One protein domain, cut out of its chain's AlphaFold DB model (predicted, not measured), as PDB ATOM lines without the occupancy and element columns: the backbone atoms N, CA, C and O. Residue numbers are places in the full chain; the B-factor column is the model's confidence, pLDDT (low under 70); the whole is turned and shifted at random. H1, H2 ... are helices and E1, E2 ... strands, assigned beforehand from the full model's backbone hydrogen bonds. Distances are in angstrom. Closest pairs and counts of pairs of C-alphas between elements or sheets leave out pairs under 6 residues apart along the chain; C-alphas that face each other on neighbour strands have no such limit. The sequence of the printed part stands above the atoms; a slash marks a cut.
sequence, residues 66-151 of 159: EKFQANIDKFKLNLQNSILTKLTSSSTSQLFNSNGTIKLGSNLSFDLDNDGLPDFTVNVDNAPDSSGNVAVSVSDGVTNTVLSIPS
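AT A GLANCE: This is residues 66 to 151 of the 159 residues of the protein "Curli production assembly/transport component CsgF" of Methylococcaceae bacterium (UniProt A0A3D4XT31). A small sheet of four strands, E1 to E4, forms a head at one end, and residues 66 to 89 of the single long helix H1 stick out from it as a straight arm, while residues 90 to 95 of H1 graze the sheet near E1 and E2. The arm makes much of the length, and the sheet is a simple wall in which the chain folds back on itself strand by strand. The printed part has 86 residues, with one named helix followed by four named strands along the chain, in the order H1 E1 E2 E3 E4; the sheet has the order E1 - E2 - E3 - E4, all antiparallel, and the class is mixed, helices and strands. The whole is only just loose, close to extended, with a radius of gyration of the C-alphas of 17.7 A, and its outline is flat, with spans of 63 by 33 by 17 A.

IN THESE COORDINATES: H1 runs from Glu 66 to Leu 95, 30 residues, with 43.1 A from first to last C-alpha; it begins at C-alpha 66 at (331.676, 363.972, 235.340) and ends at C-alpha 95 at (346.116, 330.326, 212.564). After residues 96 to 106 comes E1, residues 107 to 110, with 9.9 A between its first and last C-alpha. E2 follows as residues 120 to 124, 13.5 A long. E3 holds residues 133 to 139 and is 19.1 A long. E4 holds residues 144 to 150 and is 19.4 A long; it ends at C-alpha 150 at (357.125, 330.672, 201.239). E3 and E4, with 7 residues each, are the longest strands.

HOW THE PARTS SIT: The four strands form a meander, each strand the antiparallel neighbour of the one before. E1 and E2 are a hairpin, with 171 degrees between their directions; N 108 and O 122 are 2.8 A apart and N 122 and O 108 are 2.9 A apart, both within hydrogen-bond range. E2 and E3 are a hairpin at 168 degrees, where N 123 and O 137 are within hydrogen-bond range at 2.8 A; the C-alphas of Val 124 and Val 136, which face each other, are 4.5 A apart. E3 and E4 are a hairpin at 159 degrees, with N 136 and O 147 at 2.8 A and N 149 and O 134 at 2.9 A, both within hydrogen-bond range. E1 and E4 are the edge strands and are apart. From edge to edge of the sheet the strands' lines turn by 39 degrees, and the way across it turns by 32 degrees. H1 is on the sheet but only grazes it, with its residues 90 to 95. The closest C-alphas of H1 and E1 are those of Ser 91 and Leu 108, 6.8 A apart; those of H1 and E2 are Leu 95 and Val 124, 7.7 A apart. In H1 every O i to N i+4 pair is within hydrogen-bond range.

THE WHOLE: The two C-alphas farthest apart are those of Glu 66 and Ser 130, at 63.1 A. Residues 66 to 89, which belong to H1, stand free; without them the body has 62 residues and spans 38 by 26 by 13 A, with a radius of gyration of 12.4 A. The printed part has no cut. The link from H1 to E1 is long, with 11 residues; those from E1 to E2 and from E2 to E3 are short, and that from E3 to E4 is tight. The mean pLDDT of the printed part is 82.0, and residues 130 to 131 and residue 151 are under 70.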
ATOM      1  N   GLU A  66     330.563 364.067 236.296       80.69
ATOM      2  CA  GLU A  66     331.676 363.972 235.340       80.69
ATOM      3  C   GLU A  66     332.652 362.843 235.700       80.69
ATOM      4  O   GLU A  66     333.159 362.147 234.819       80.69
ATOM      5  N   LYS A  67     332.889 362.602 236.998       81.50
ATOM      6  CA  LYS A  67     333.681 361.446 237.454       81.50
ATOM      7  C   LYS A  67     332.996 360.129 237.114       81.50
ATOM      8  O   LYS A  67     333.672 359.188 236.698       81.50
ATOM      9  N   PHE A  68     331.681 360.044 237.304       83.31
ATOM     10  CA  PHE A  68     330.916 358.853 236.955       83.31
ATOM     11  C   PHE A  68     330.981 358.581 235.449       83.31
ATOM     12  O   PHE A  68     331.353 357.476 235.055       83.31
ATOM     13  N   GLN A  69     330.752 359.598 234.616       85.50
ATOM     14  CA  GLN A  69     330.844 359.472 233.162       85.50
ATOM     15  C   GLN A  69     332.250 359.048 232.713       85.50
ATOM     16  O   GLN A  69     332.391 358.076 231.972       85.50
ATOM     17  N   ALA A  70     333.300 359.672 233.252       85.94
ATOM     18  CA  ALA A  70     334.680 359.295 232.950       85.94
ATOM     19  C   ALA A  70     335.006 357.843 233.352       85.94
ATOM     20  O   ALA A  70     335.793 357.170 232.685       85.94
ATOM     21  N   ASN A  71     334.414 357.334 234.437       87.62
ATOM     22  CA  ASN A  71     334.569 355.935 234.840       87.62
ATOM     23  C   ASN A  71     333.815 354.977 233.910       87.62
ATOM     24  O   ASN A  71     334.346 353.913 233.589       87.62
ATOM     25  N   ILE A  72     332.624 355.354 233.440       91.00
ATOM     26  CA  ILE A  72     331.889 354.592 232.422       91.00
ATOM     27  C   ILE A  72     332.672 354.554 231.109       91.00
ATOM     28  O   ILE A  72     332.815 353.485 230.517       91.00
ATOM     29  N   ASP A  73     333.253 355.671 230.679       90.62
ATOM     30  CA  ASP A  73     334.055 355.724 229.455       90.62
ATOM     31  C   ASP A  73     335.315 354.857 229.572       90.62
ATOM     32  O   ASP A  73     335.624 354.074 228.670       90.62
ATOM     33  N   LYS A  74     335.988 354.893 230.729       91.12
ATOM     34  CA  LYS A  74     337.090 353.968 231.039       91.12
ATOM     35  C   LYS A  74     336.637 352.513 231.028       91.12
ATOM     36  O   LYS A  74     337.358 351.662 230.516       91.12
ATOM     37  N   PHE A  75     335.470 352.199 231.584       93.19
ATOM     38  CA  PHE A  75     334.934 350.840 231.559       93.19
ATOM     39  C   PHE A  75     334.675 350.369 230.125       93.19
ATOM     40  O   PHE A  75     335.112 349.279 229.759       93.19
ATOM     41  N   LYS A  76     334.050 351.209 229.292       92.56
ATOM     42  CA  LYS A  76     333.811 350.918 227.871       92.56
ATOM     43  C   LYS A  76     335.121 350.661 227.127       92.56
ATOM     44  O   LYS A  76     335.220 349.657 226.427       92.56
ATOM     45  N   LEU A  77     336.136 351.502 227.332       93.44
ATOM     46  CA  LEU A  77     337.473 351.317 226.755       93.44
ATOM     47  C   LEU A  77     338.121 350.000 227.200       93.44
ATOM     48  O   LEU A  77     338.630 349.247 226.373       93.44
ATOM     49  N   ASN A  78     338.075 349.687 228.495       92.88
ATOM     50  CA  ASN A  78     338.628 348.437 229.017       92.88
ATOM     51  C   ASN A  78     337.900 347.209 228.459       92.88
ATOM     52  O   ASN A  78     338.544 346.222 228.101       92.88
ATOM     53  N   LEU A  79     336.573 347.274 228.347       92.94
ATOM     54  CA  LEU A  79     335.771 346.202 227.768       92.94
ATOM     55  C   LEU A  79     336.117 345.990 226.292       92.94
ATOM     56  O   LEU A  79     336.380 344.858 225.891       92.94
ATOM     57  N   GLN A  80     336.182 347.067 225.505       91.81
ATOM     58  CA  GLN A  80     336.570 347.010 224.094       91.81
ATOM     59  C   GLN A  80     337.956 346.387 223.924       91.81
ATOM     60  O   GLN A  80     338.106 345.432 223.168       91.81
ATOM     61  N   ASN A  81     338.945 346.845 224.691       92.31
ATOM     62  CA  ASN A  81     340.295 346.287 224.644       92.31
ATOM     63  C   ASN A  81     340.328 344.807 225.046       92.31
ATOM     64  O   ASN A  81     341.049 344.021 224.431       92.31
ATOM     65  N   SER A  82     339.538 344.400 226.044       90.69
ATOM     66  CA  SER A  82     339.443 342.993 226.443       90.69
ATOM     67  C   SER A  82     338.836 342.125 225.338       90.69
ATOM     68  O   SER A  82     339.358 341.046 225.059       90.69
ATOM     69  N   ILE A  83     337.777 342.602 224.678       89.31
ATOM     70  CA  ILE A  83     337.145 341.904 223.551       89.31
ATOM     71  C   ILE A  83     338.124 341.800 222.380       89.31
ATOM     72  O   ILE A  83     338.354 340.700 221.886       89.31
ATOM     73  N   LEU A  84     338.764 342.906 221.990       90.94
ATOM     74  CA  LEU A  84     339.766 342.925 220.920       90.94
ATOM     75  C   LEU A  84     340.931 341.982 221.216       90.94
ATOM     76  O   LEU A  84     341.350 341.234 220.336       90.94
ATOM     77  N   THR A  85     341.422 341.968 222.457       90.06
ATOM     78  CA  THR A  85     342.493 341.054 222.875       90.06
ATOM     79  C   THR A  85     342.039 339.605 222.747       90.06
ATOM     80  O   THR A  85     342.753 338.801 222.163       90.06
ATOM     81  N   LYS A  86     340.835 339.265 223.225       85.25
ATOM     82  CA  LYS A  86     340.292 337.901 223.119       85.25
ATOM     83  C   LYS A  86     340.087 337.463 221.671       85.25
ATOM     84  O   LYS A  86     340.470 336.347 221.335       85.25
ATOM     85  N   LEU A  87     339.533 338.329 220.824       85.75
ATOM     86  CA  LEU A  87     339.373 338.064 219.393       85.75
ATOM     87  C   LEU A  87     340.735 337.848 218.732       85.75
ATOM     88  O   LEU A  87     340.946 336.833 218.080       85.75
ATOM     89  N   THR A  88     341.694 338.741 218.982       84.81
ATOM     90  CA  THR A  88     343.051 338.643 218.424       84.81
ATOM     91  C   THR A  88     343.751 337.363 218.882       84.81
ATOM     92  O   THR A  88     344.332 336.652 218.065       84.81
ATOM     93  N   SER A  89     343.669 337.033 220.175       84.06
ATOM     94  CA  SER A  89     344.240 335.810 220.744       84.06
ATOM     95  C   SER A  89     343.574 334.538 220.206       84.06
ATOM     96  O   SER A  89     344.264 333.553 219.958       84.06
ATOM     97  N   SER A  90     342.256 334.547 219.990       80.94
ATOM     98  CA  SER A  90     341.542 333.418 219.383       80.94
ATOM     99  C   SER A  90     341.962 333.223 217.927       80.94
ATOM    100  O   SER A  90     342.394 332.132 217.557       80.94
ATOM    101  N   SER A  91     341.928 334.292 217.125       79.50
ATOM    102  CA  SER A  91     342.290 334.246 215.706       79.50
ATOM    103  C   SER A  91     343.747 333.827 215.502       79.50
ATOM    104  O   SER A  91     344.038 332.985 214.654       79.50
ATOM    105  N   THR A  92     344.678 334.348 216.310       80.88
ATOM    106  CA  THR A  92     346.093 333.955 216.208       80.88
ATOM    107  C   THR A  92     346.320 332.508 216.648       80.88
ATOM    108  O   THR A  92     347.050 331.787 215.981       80.88
ATOM    109  N   SER A  93     345.647 332.026 217.700       78.19
ATOM    110  CA  SER A  93     345.780 330.628 218.139       78.19
ATOM    111  C   SER A  93     345.196 329.628 217.139       78.19
ATOM    112  O   SER A  93     345.592 328.461 217.134       78.19
ATOM    113  N   GLN A  94     344.214 330.045 216.346       78.69
ATOM    114  CA  GLN A  94     343.627 329.210 215.305       78.69
ATOM    115  C   GLN A  94     344.535 329.144 214.070       78.69
ATOM    116  O   GLN A  94     344.643 328.071 213.479       78.69
ATOM    117  N   LEU A  95     345.227 330.238 213.729       77.44
ATOM    118  CA  LEU A  95     346.116 330.326 212.564       77.44
ATOM    119  C   LEU A  95     347.561 329.899 212.820       77.44
ATOM    120  O   LEU A  95     348.219 329.425 211.898       77.44
ATOM    121  N   PHE A  96     348.081 330.075 214.032       79.69
ATOM    122  CA  PHE A  96     349.491 329.869 214.351       79.69
ATOM    123  C   PHE A  96     349.657 328.869 215.493       79.69
ATOM    124  O   PHE A  96     348.926 328.866 216.482       79.69
ATOM    125  N   ASN A  97     350.661 328.011 215.358       78.50
ATOM    126  CA  ASN A  97     351.075 327.080 216.393       78.50
ATOM    127  C   ASN A  97     351.940 327.787 217.451       78.50
ATOM    128  O   ASN A  97     352.493 328.865 217.230       78.50
ATOM    129  N   SER A  98     352.146 327.123 218.593       74.81
ATOM    130  CA  SER A  98     352.978 327.621 219.705       74.81
ATOM    131  C   SER A  98     354.446 327.907 219.335       74.81
ATOM    132  O   SER A  98     355.164 328.506 220.131       74.81
ATOM    133  N   ASN A  99     354.909 327.466 218.164       72.19
ATOM    134  CA  ASN A  99     356.252 327.687 217.622       72.19
ATOM    135  C   ASN A  99     356.320 328.869 216.626       72.19
ATOM    136  O   ASN A  99     357.359 329.071 216.002       72.19
ATOM    137  N   GLY A 100     355.230 329.625 216.449       70.12
ATOM    138  CA  GLY A 100     355.167 330.765 215.531       70.12
ATOM    139  C   GLY A 100     355.025 330.392 214.052       70.12
ATOM    140  O   GLY A 100     355.094 331.279 213.205       70.12
ATOM    141  N   THR A 101     354.821 329.110 213.718       73.25
ATOM    142  CA  THR A 101     354.521 328.685 212.342       73.25
ATOM    143  C   THR A 101     353.017 328.605 212.109       73.25
ATOM    144  O   THR A 101     352.244 328.344 213.032       73.25
ATOM    145  N   ILE A 102     352.590 328.818 210.864       74.56
ATOM    146  CA  ILE A 102     351.181 328.699 210.481       74.56
ATOM    147  C   ILE A 102     350.724 327.245 210.697       74.56
ATOM    148  O   ILE A 102     351.412 326.294 210.314       74.56
ATOM    149  N   LYS A 103     349.562 327.065 211.325       78.88
ATOM    150  CA  LYS A 103     348.893 325.775 211.465       78.88
ATOM    151  C   LYS A 103     348.233 325.415 210.136       78.88
ATOM    152  O   LYS A 103     347.269 326.057 209.731       78.88
ATOM    153  N   LEU A 104     348.745 324.386 209.465       72.31
ATOM    154  CA  LEU A 104     348.149 323.885 208.224       72.31
ATOM    155  C   LEU A 104     346.713 323.395 208.459       72.31
ATOM    156  O   LEU A 104     346.404 322.859 209.528       72.31
ATOM    157  N   GLY A 105     345.844 323.614 207.471       74.69
ATOM    158  CA  GLY A 105     344.424 323.252 207.545       74.69
ATOM    159  C   GLY A 105     343.606 324.081 208.541       74.69
ATOM    160  O   GLY A 105     342.501 323.684 208.910       74.69
ATOM    161  N   SER A 106     344.137 325.208 209.028       81.56
ATOM    162  CA  SER A 106     343.371 326.124 209.873       81.56
ATOM    163  C   SER A 106     342.347 326.911 209.053       81.56
ATOM    164  O   SER A 106     342.606 327.333 207.928       81.56
ATOM    165  N   ASN A 107     341.166 327.102 209.636       82.69
ATOM    166  CA  ASN A 107     340.101 327.925 209.084       82.69
ATOM    167  C   ASN A 107     339.658 328.924 210.156       82.69
ATOM    168  O   ASN A 107     339.281 328.530 211.262       82.69
ATOM    169  N   LEU A 108     339.735 330.211 209.825       83.50
ATOM    170  CA  LEU A 108     339.018 331.257 210.536       83.50
ATOM    171  C   LEU A 108     337.733 331.543 209.789       83.50
ATOM    172  O   LEU A 108     337.752 331.710 208.573       83.50
ATOM    173  N   SER A 109     336.652 331.646 210.541       83.38
ATOM    174  CA  SER A 109     335.338 332.003 210.039       83.38
ATOM    175  C   SER A 109     334.800 333.122 210.915       83.38
ATOM    176  O   SER A 109     334.738 332.966 212.137       83.38
ATOM    177  N   PHE A 110     334.465 334.248 210.299       82.88
ATOM    178  CA  PHE A 110     333.814 335.374 210.948       82.88
ATOM    179  C   PHE A 110     332.414 335.497 210.365       82.88
ATOM    180  O   PHE A 110     332.253 335.698 209.165       82.88
ATOM    181  N   ASP A 111     331.438 335.352 211.245       85.00
ATOM    182  CA  ASP A 111     330.026 335.597 210.992       85.00
ATOM    183  C   ASP A 111     329.709 336.971 211.611       85.00
ATOM    184  O   ASP A 111     329.916 337.168 212.820       85.00
ATOM    185  N   LEU A 112     329.359 337.956 210.778       81.19
ATOM    186  CA  LEU A 112     329.143 339.339 211.210       81.19
ATOM    187  C   LEU A 112     327.677 339.620 211.557       81.19
ATOM    188  O   LEU A 112     327.427 340.521 212.367       81.19
ATOM    189  N   ASP A 113     326.725 338.889 210.976       84.75
ATOM    190  CA  ASP A 113     325.285 339.100 211.171       84.75
ATOM    191  C   ASP A 113     324.597 338.010 212.016       84.75
ATOM    192  O   ASP A 113     323.433 338.159 212.406       84.75
ATOM    193  N   ASN A 114     325.360 336.997 212.426       82.19
ATOM    194  CA  ASN A 114     324.946 335.873 213.251       82.19
ATOM    195  C   ASN A 114     323.835 335.032 212.585       82.19
ATOM    196  O   ASN A 114     322.961 334.493 213.282       82.19
ATOM    197  N   ASP A 115     323.840 334.926 211.253       86.25
ATOM    198  CA  ASP A 115     322.919 334.075 210.491       86.25
ATOM    199  C   ASP A 115     323.363 332.595 210.428       86.25
ATOM    200  O   ASP A 115     322.584 331.717 210.031       86.25
ATOM    201  N   GLY A 116     324.575 332.295 210.914       81.12
ATOM    202  CA  GLY A 116     325.163 330.958 210.935       81.12
ATOM    203  C   GLY A 116     325.956 330.596 209.676       81.12
ATOM    204  O   GLY A 116     326.443 329.462 209.580       81.12
ATOM    205  N   LEU A 117     326.105 331.521 208.730       82.38
ATOM    206  CA  LEU A 117     326.988 331.429 207.575       82.38
ATOM    207  C   LEU A 117     328.191 332.371 207.770       82.38
ATOM    208  O   LEU A 117     328.070 333.452 208.332       82.38
ATOM    209  N   PRO A 118     329.401 331.970 207.352       82.88
ATOM    210  CA  PRO A 118     330.562 332.833 207.501       82.88
ATOM    211  C   PRO A 118     330.646 333.849 206.353       82.88
ATOM    212  O   PRO A 118     330.790 333.464 205.192       82.88
ATOM    213  N   ASP A 119     330.649 335.137 206.692       84.50
ATOM    214  CA  ASP A 119     330.841 336.241 205.741       84.50
ATOM    215  C   ASP A 119     332.298 336.357 205.288       84.50
ATOM    216  O   ASP A 119     332.597 336.536 204.107       84.50
ATOM    217  N   PHE A 120     333.228 336.229 206.238       85.75
ATOM    218  CA  PHE A 120     334.658 336.324 205.974       85.75
ATOM    219  C   PHE A 120     335.369 335.067 206.453       85.75
ATOM    220  O   PHE A 120     335.277 334.677 207.621       85.75
ATOM    221  N   THR A 121     336.118 334.435 205.555       85.75
ATOM    222  CA  THR A 121     336.861 333.212 205.851       85.75
ATOM    223  C   THR A 121     338.328 333.346 205.485       85.75
ATOM    224  O   THR A 121     338.696 333.926 204.463       85.75
ATOM    225  N   VAL A 122     339.185 332.795 206.340       85.38
ATOM    226  CA  VAL A 122     340.613 332.635 206.068       85.38
ATOM    227  C   VAL A 122     340.940 331.161 206.179       85.38
ATOM    228  O   VAL A 122     340.883 330.590 207.267       85.38
ATOM    229  N   ASN A 123     341.299 330.548 205.062       84.00
ATOM    230  CA  ASN A 123     341.635 329.138 204.969       84.00
ATOM    231  C   ASN A 123     343.115 328.998 204.641       84.00
ATOM    232  O   ASN A 123     343.580 329.468 203.600       84.00
ATOM    233  N   VAL A 124     343.841 328.324 205.524       82.81
ATOM    234  CA  VAL A 124     345.215 327.896 205.288       82.81
ATOM    235  C   VAL A 124     345.183 326.504 204.683       82.81
ATOM    236  O   VAL A 124     344.531 325.606 205.221       82.81
ATOM    237  N   ASP A 125     345.914 326.316 203.588       80.81
ATOM    238  CA  ASP A 125     345.964 325.030 202.909       80.81
ATOM    239  C   ASP A 125     346.496 323.908 203.824       80.81
ATOM    240  O   ASP A 125     347.270 324.129 204.765       80.81
ATOM    241  N   ASN A 126     346.035 322.682 203.583       76.69
ATOM    242  CA  ASN A 126     346.320 321.535 204.451       76.69
ATOM    243  C   ASN A 126     347.715 320.934 204.197       76.69
ATOM    244  O   ASN A 126     348.222 320.161 205.011       76.69
ATOM    245  N   ALA A 127     348.340 321.289 203.076       72.75
ATOM    246  CA  ALA A 127     349.687 320.881 202.710       72.75
ATOM    247  C   ALA A 127     350.397 322.016 201.952       72.75
ATOM    248  O   ALA A 127     349.734 322.782 201.253       72.75
ATOM    249  N   PRO A 128     351.729 322.133 202.070       73.06
ATOM    250  CA  PRO A 128     352.489 323.017 201.201       73.06
ATOM    251  C   PRO A 128     352.440 322.524 199.743       73.06
ATOM    252  O   PRO A 128     352.364 321.319 199.488       73.06
ATOM    253  N   ASP A 129     352.495 323.456 198.794       71.25
ATOM    254  CA  ASP A 129     352.549 323.172 197.359       71.25
ATOM    255  C   ASP A 129     353.852 322.440 196.964       71.25
ATOM    256  O   ASP A 129     354.771 322.260 197.765       71.25
ATOM    257  N   SER A 130     353.973 322.022 195.699       65.88
ATOM    258  CA  SER A 130     355.180 321.341 195.193       65.88
ATOM    259  C   SER A 130     356.465 322.183 195.275       65.88
ATOM    260  O   SER A 130     357.550 321.649 195.051       65.88
ATOM    261  N   SER A 131     356.356 323.478 195.589       69.31
ATOM    262  CA  SER A 131     357.471 324.406 195.808       69.31
ATOM    263  C   SER A 131     357.729 324.680 197.298       69.31
ATOM    264  O   SER A 131     358.626 325.453 197.629       69.31
ATOM    265  N   GLY A 132     356.982 324.040 198.206       72.31
ATOM    266  CA  GLY A 132     357.103 324.216 199.649       72.31
ATOM    267  C   GLY A 132     356.373 325.445 200.201       72.31
ATOM    268  O   GLY A 132     356.535 325.747 201.383       72.31
ATOM    269  N   ASN A 133     355.578 326.166 199.409       79.81
ATOM    270  CA  ASN A 133     354.833 327.337 199.879       79.81
ATOM    271  C   ASN A 133     353.486 326.924 200.475       79.81
ATOM    272  O   ASN A 133     352.855 325.976 200.013       79.81
ATOM    273  N   VAL A 134     353.014 327.661 201.474       81.62
ATOM    274  CA  VAL A 134     351.663 327.509 202.023       81.62
ATOM    275  C   VAL A 134     350.767 328.573 201.400       81.62
ATOM    276  O   VAL A 134     351.063 329.767 201.481       81.62
ATOM    277  N   ALA A 135     349.664 328.145 200.789       81.62
ATOM    278  CA  ALA A 135     348.638 329.050 200.298       81.62
ATOM    279  C   ALA A 135     347.676 329.426 201.435       81.62
ATOM    280  O   ALA A 135     347.137 328.566 202.132       81.62
ATOM    281  N   VAL A 136     347.452 330.724 201.616       83.19
ATOM    282  CA  VAL A 136     346.407 331.264 202.487       83.19
ATOM    283  C   VAL A 136     345.363 331.909 201.597       83.19
ATOM    284  O   VAL A 136     345.638 332.882 200.899       83.19
ATOM    285  N   SER A 137     344.165 331.348 201.604       84.69
ATOM    286  CA  SER A 137     343.014 331.881 200.883       84.69
ATOM    287  C   SER A 137     342.153 332.714 201.821       84.69
ATOM    288  O   SER A 137     341.776 332.259 202.896       84.69
ATOM    289  N   VAL A 138     341.894 333.952 201.424       85.94
ATOM    290  CA  VAL A 138     341.050 334.908 202.132       85.94
ATOM    291  C   VAL A 138     339.831 335.167 201.263       85.94
ATOM    292  O   VAL A 138     339.974 335.682 200.150       85.94
ATOM    293  N   SER A 139     338.648 334.827 201.764       86.25
ATOM    294  CA  SER A 139     337.394 335.018 201.048       86.25
ATOM    295  C   SER A 139     336.438 335.918 201.819       86.25
ATOM    296  O   SER A 139     336.201 335.717 203.004       86.25
ATOM    297  N   ASP A 140     335.885 336.890 201.102       84.44
ATOM    298  CA  ASP A 140     334.878 337.861 201.554       84.44
ATOM    299  C   ASP A 140     333.458 337.421 201.134       84.44
ATOM    300  O   ASP A 140     332.650 338.218 200.670       84.44
ATOM    301  N   GLY A 141     333.209 336.106 201.081       73.75
ATOM    302  CA  GLY A 141     331.932 335.506 200.661       73.75
ATOM    303  C   GLY A 141     331.596 335.622 199.163       73.75
ATOM    304  O   GLY A 141     330.866 334.793 198.623       73.75
ATOM    305  N   VAL A 142     332.164 336.606 198.457       76.81
ATOM    306  CA  VAL A 142     331.929 336.872 197.025       76.81
ATOM    307  C   VAL A 142     333.192 336.667 196.187       76.81
ATOM    308  O   VAL A 142     333.133 336.148 195.074       76.81
ATOM    309  N   THR A 143     334.353 337.066 196.710       81.62
ATOM    310  CA  THR A 143     335.646 336.941 196.020       81.62
ATOM    311  C   THR A 143     336.659 336.212 196.892       81.62
ATOM    312  O   THR A 143     336.514 336.162 198.114       81.62
ATOM    313  N   ASN A 144     337.668 335.605 196.261       84.44
ATOM    314  CA  ASN A 144     338.727 334.882 196.956       84.44
ATOM    315  C   ASN A 144     340.095 335.415 196.524       84.44
ATOM    316  O   ASN A 144     340.391 335.495 195.331       84.44
ATOM    317  N   THR A 145     340.926 335.760 197.500       87.69
ATOM    318  CA  THR A 145     342.306 336.203 197.299       87.69
ATOM    319  C   THR A 145     343.241 335.152 197.873       87.69
ATOM    320  O   THR A 145     343.153 334.824 199.053       87.69
ATOM    321  N   VAL A 146     344.151 334.626 197.053       83.19
ATOM    322  CA  VAL A 146     345.130 333.620 197.484       83.19
ATOM    323  C   VAL A 146     346.497 334.271 197.653       83.19
ATOM    324  O   VAL A 146     347.049 334.847 196.716       83.19
ATOM    325  N   LEU A 147     347.047 334.158 198.856       83.12
ATOM    326  CA  LEU A 147     348.378 334.609 199.228       83.12
ATOM    327  C   LEU A 147     349.291 333.386 199.325       83.12
ATOM    328  O   LEU A 147     349.063 332.510 200.156       83.12
ATOM    329  N   SER A 148     350.324 333.316 198.487       80.81
ATOM    330  CA  SER A 148     351.342 332.264 198.579       80.81
ATOM    331  C   SER A 148     352.473 332.723 199.494       80.81
ATOM    332  O   SER A 148     353.131 333.731 199.220       80.81
ATOM    333  N   ILE A 149     352.667 332.011 200.602       80.38
ATOM    334  CA  ILE A 149     353.679 332.320 201.610       80.38
ATOM    335  C   ILE A 149     354.777 331.259 201.514       80.38
ATOM    336  O   ILE A 149     354.490 330.076 201.707       80.38
ATOM    337  N   PRO A 150     356.039 331.637 201.253       73.00
ATOM    338  CA  PRO A 150     357.125 330.672 201.239       73.00
ATOM    339  C   PRO A 150     357.353 330.112 202.644       73.00
ATOM    340  O   PRO A 150     357.545 330.865 203.601       73.00
ATOM    341  N   SER A 151     357.354 328.785 202.780       61.66
ATOM    342  CA  SER A 151     357.713 328.159 204.052       61.66
ATOM    343  C   SER A 151     359.226 328.194 204.211       61.66
ATOM    344  O   SER A 151     359.959 327.628 203.401       61.66
TER     345      SER A 151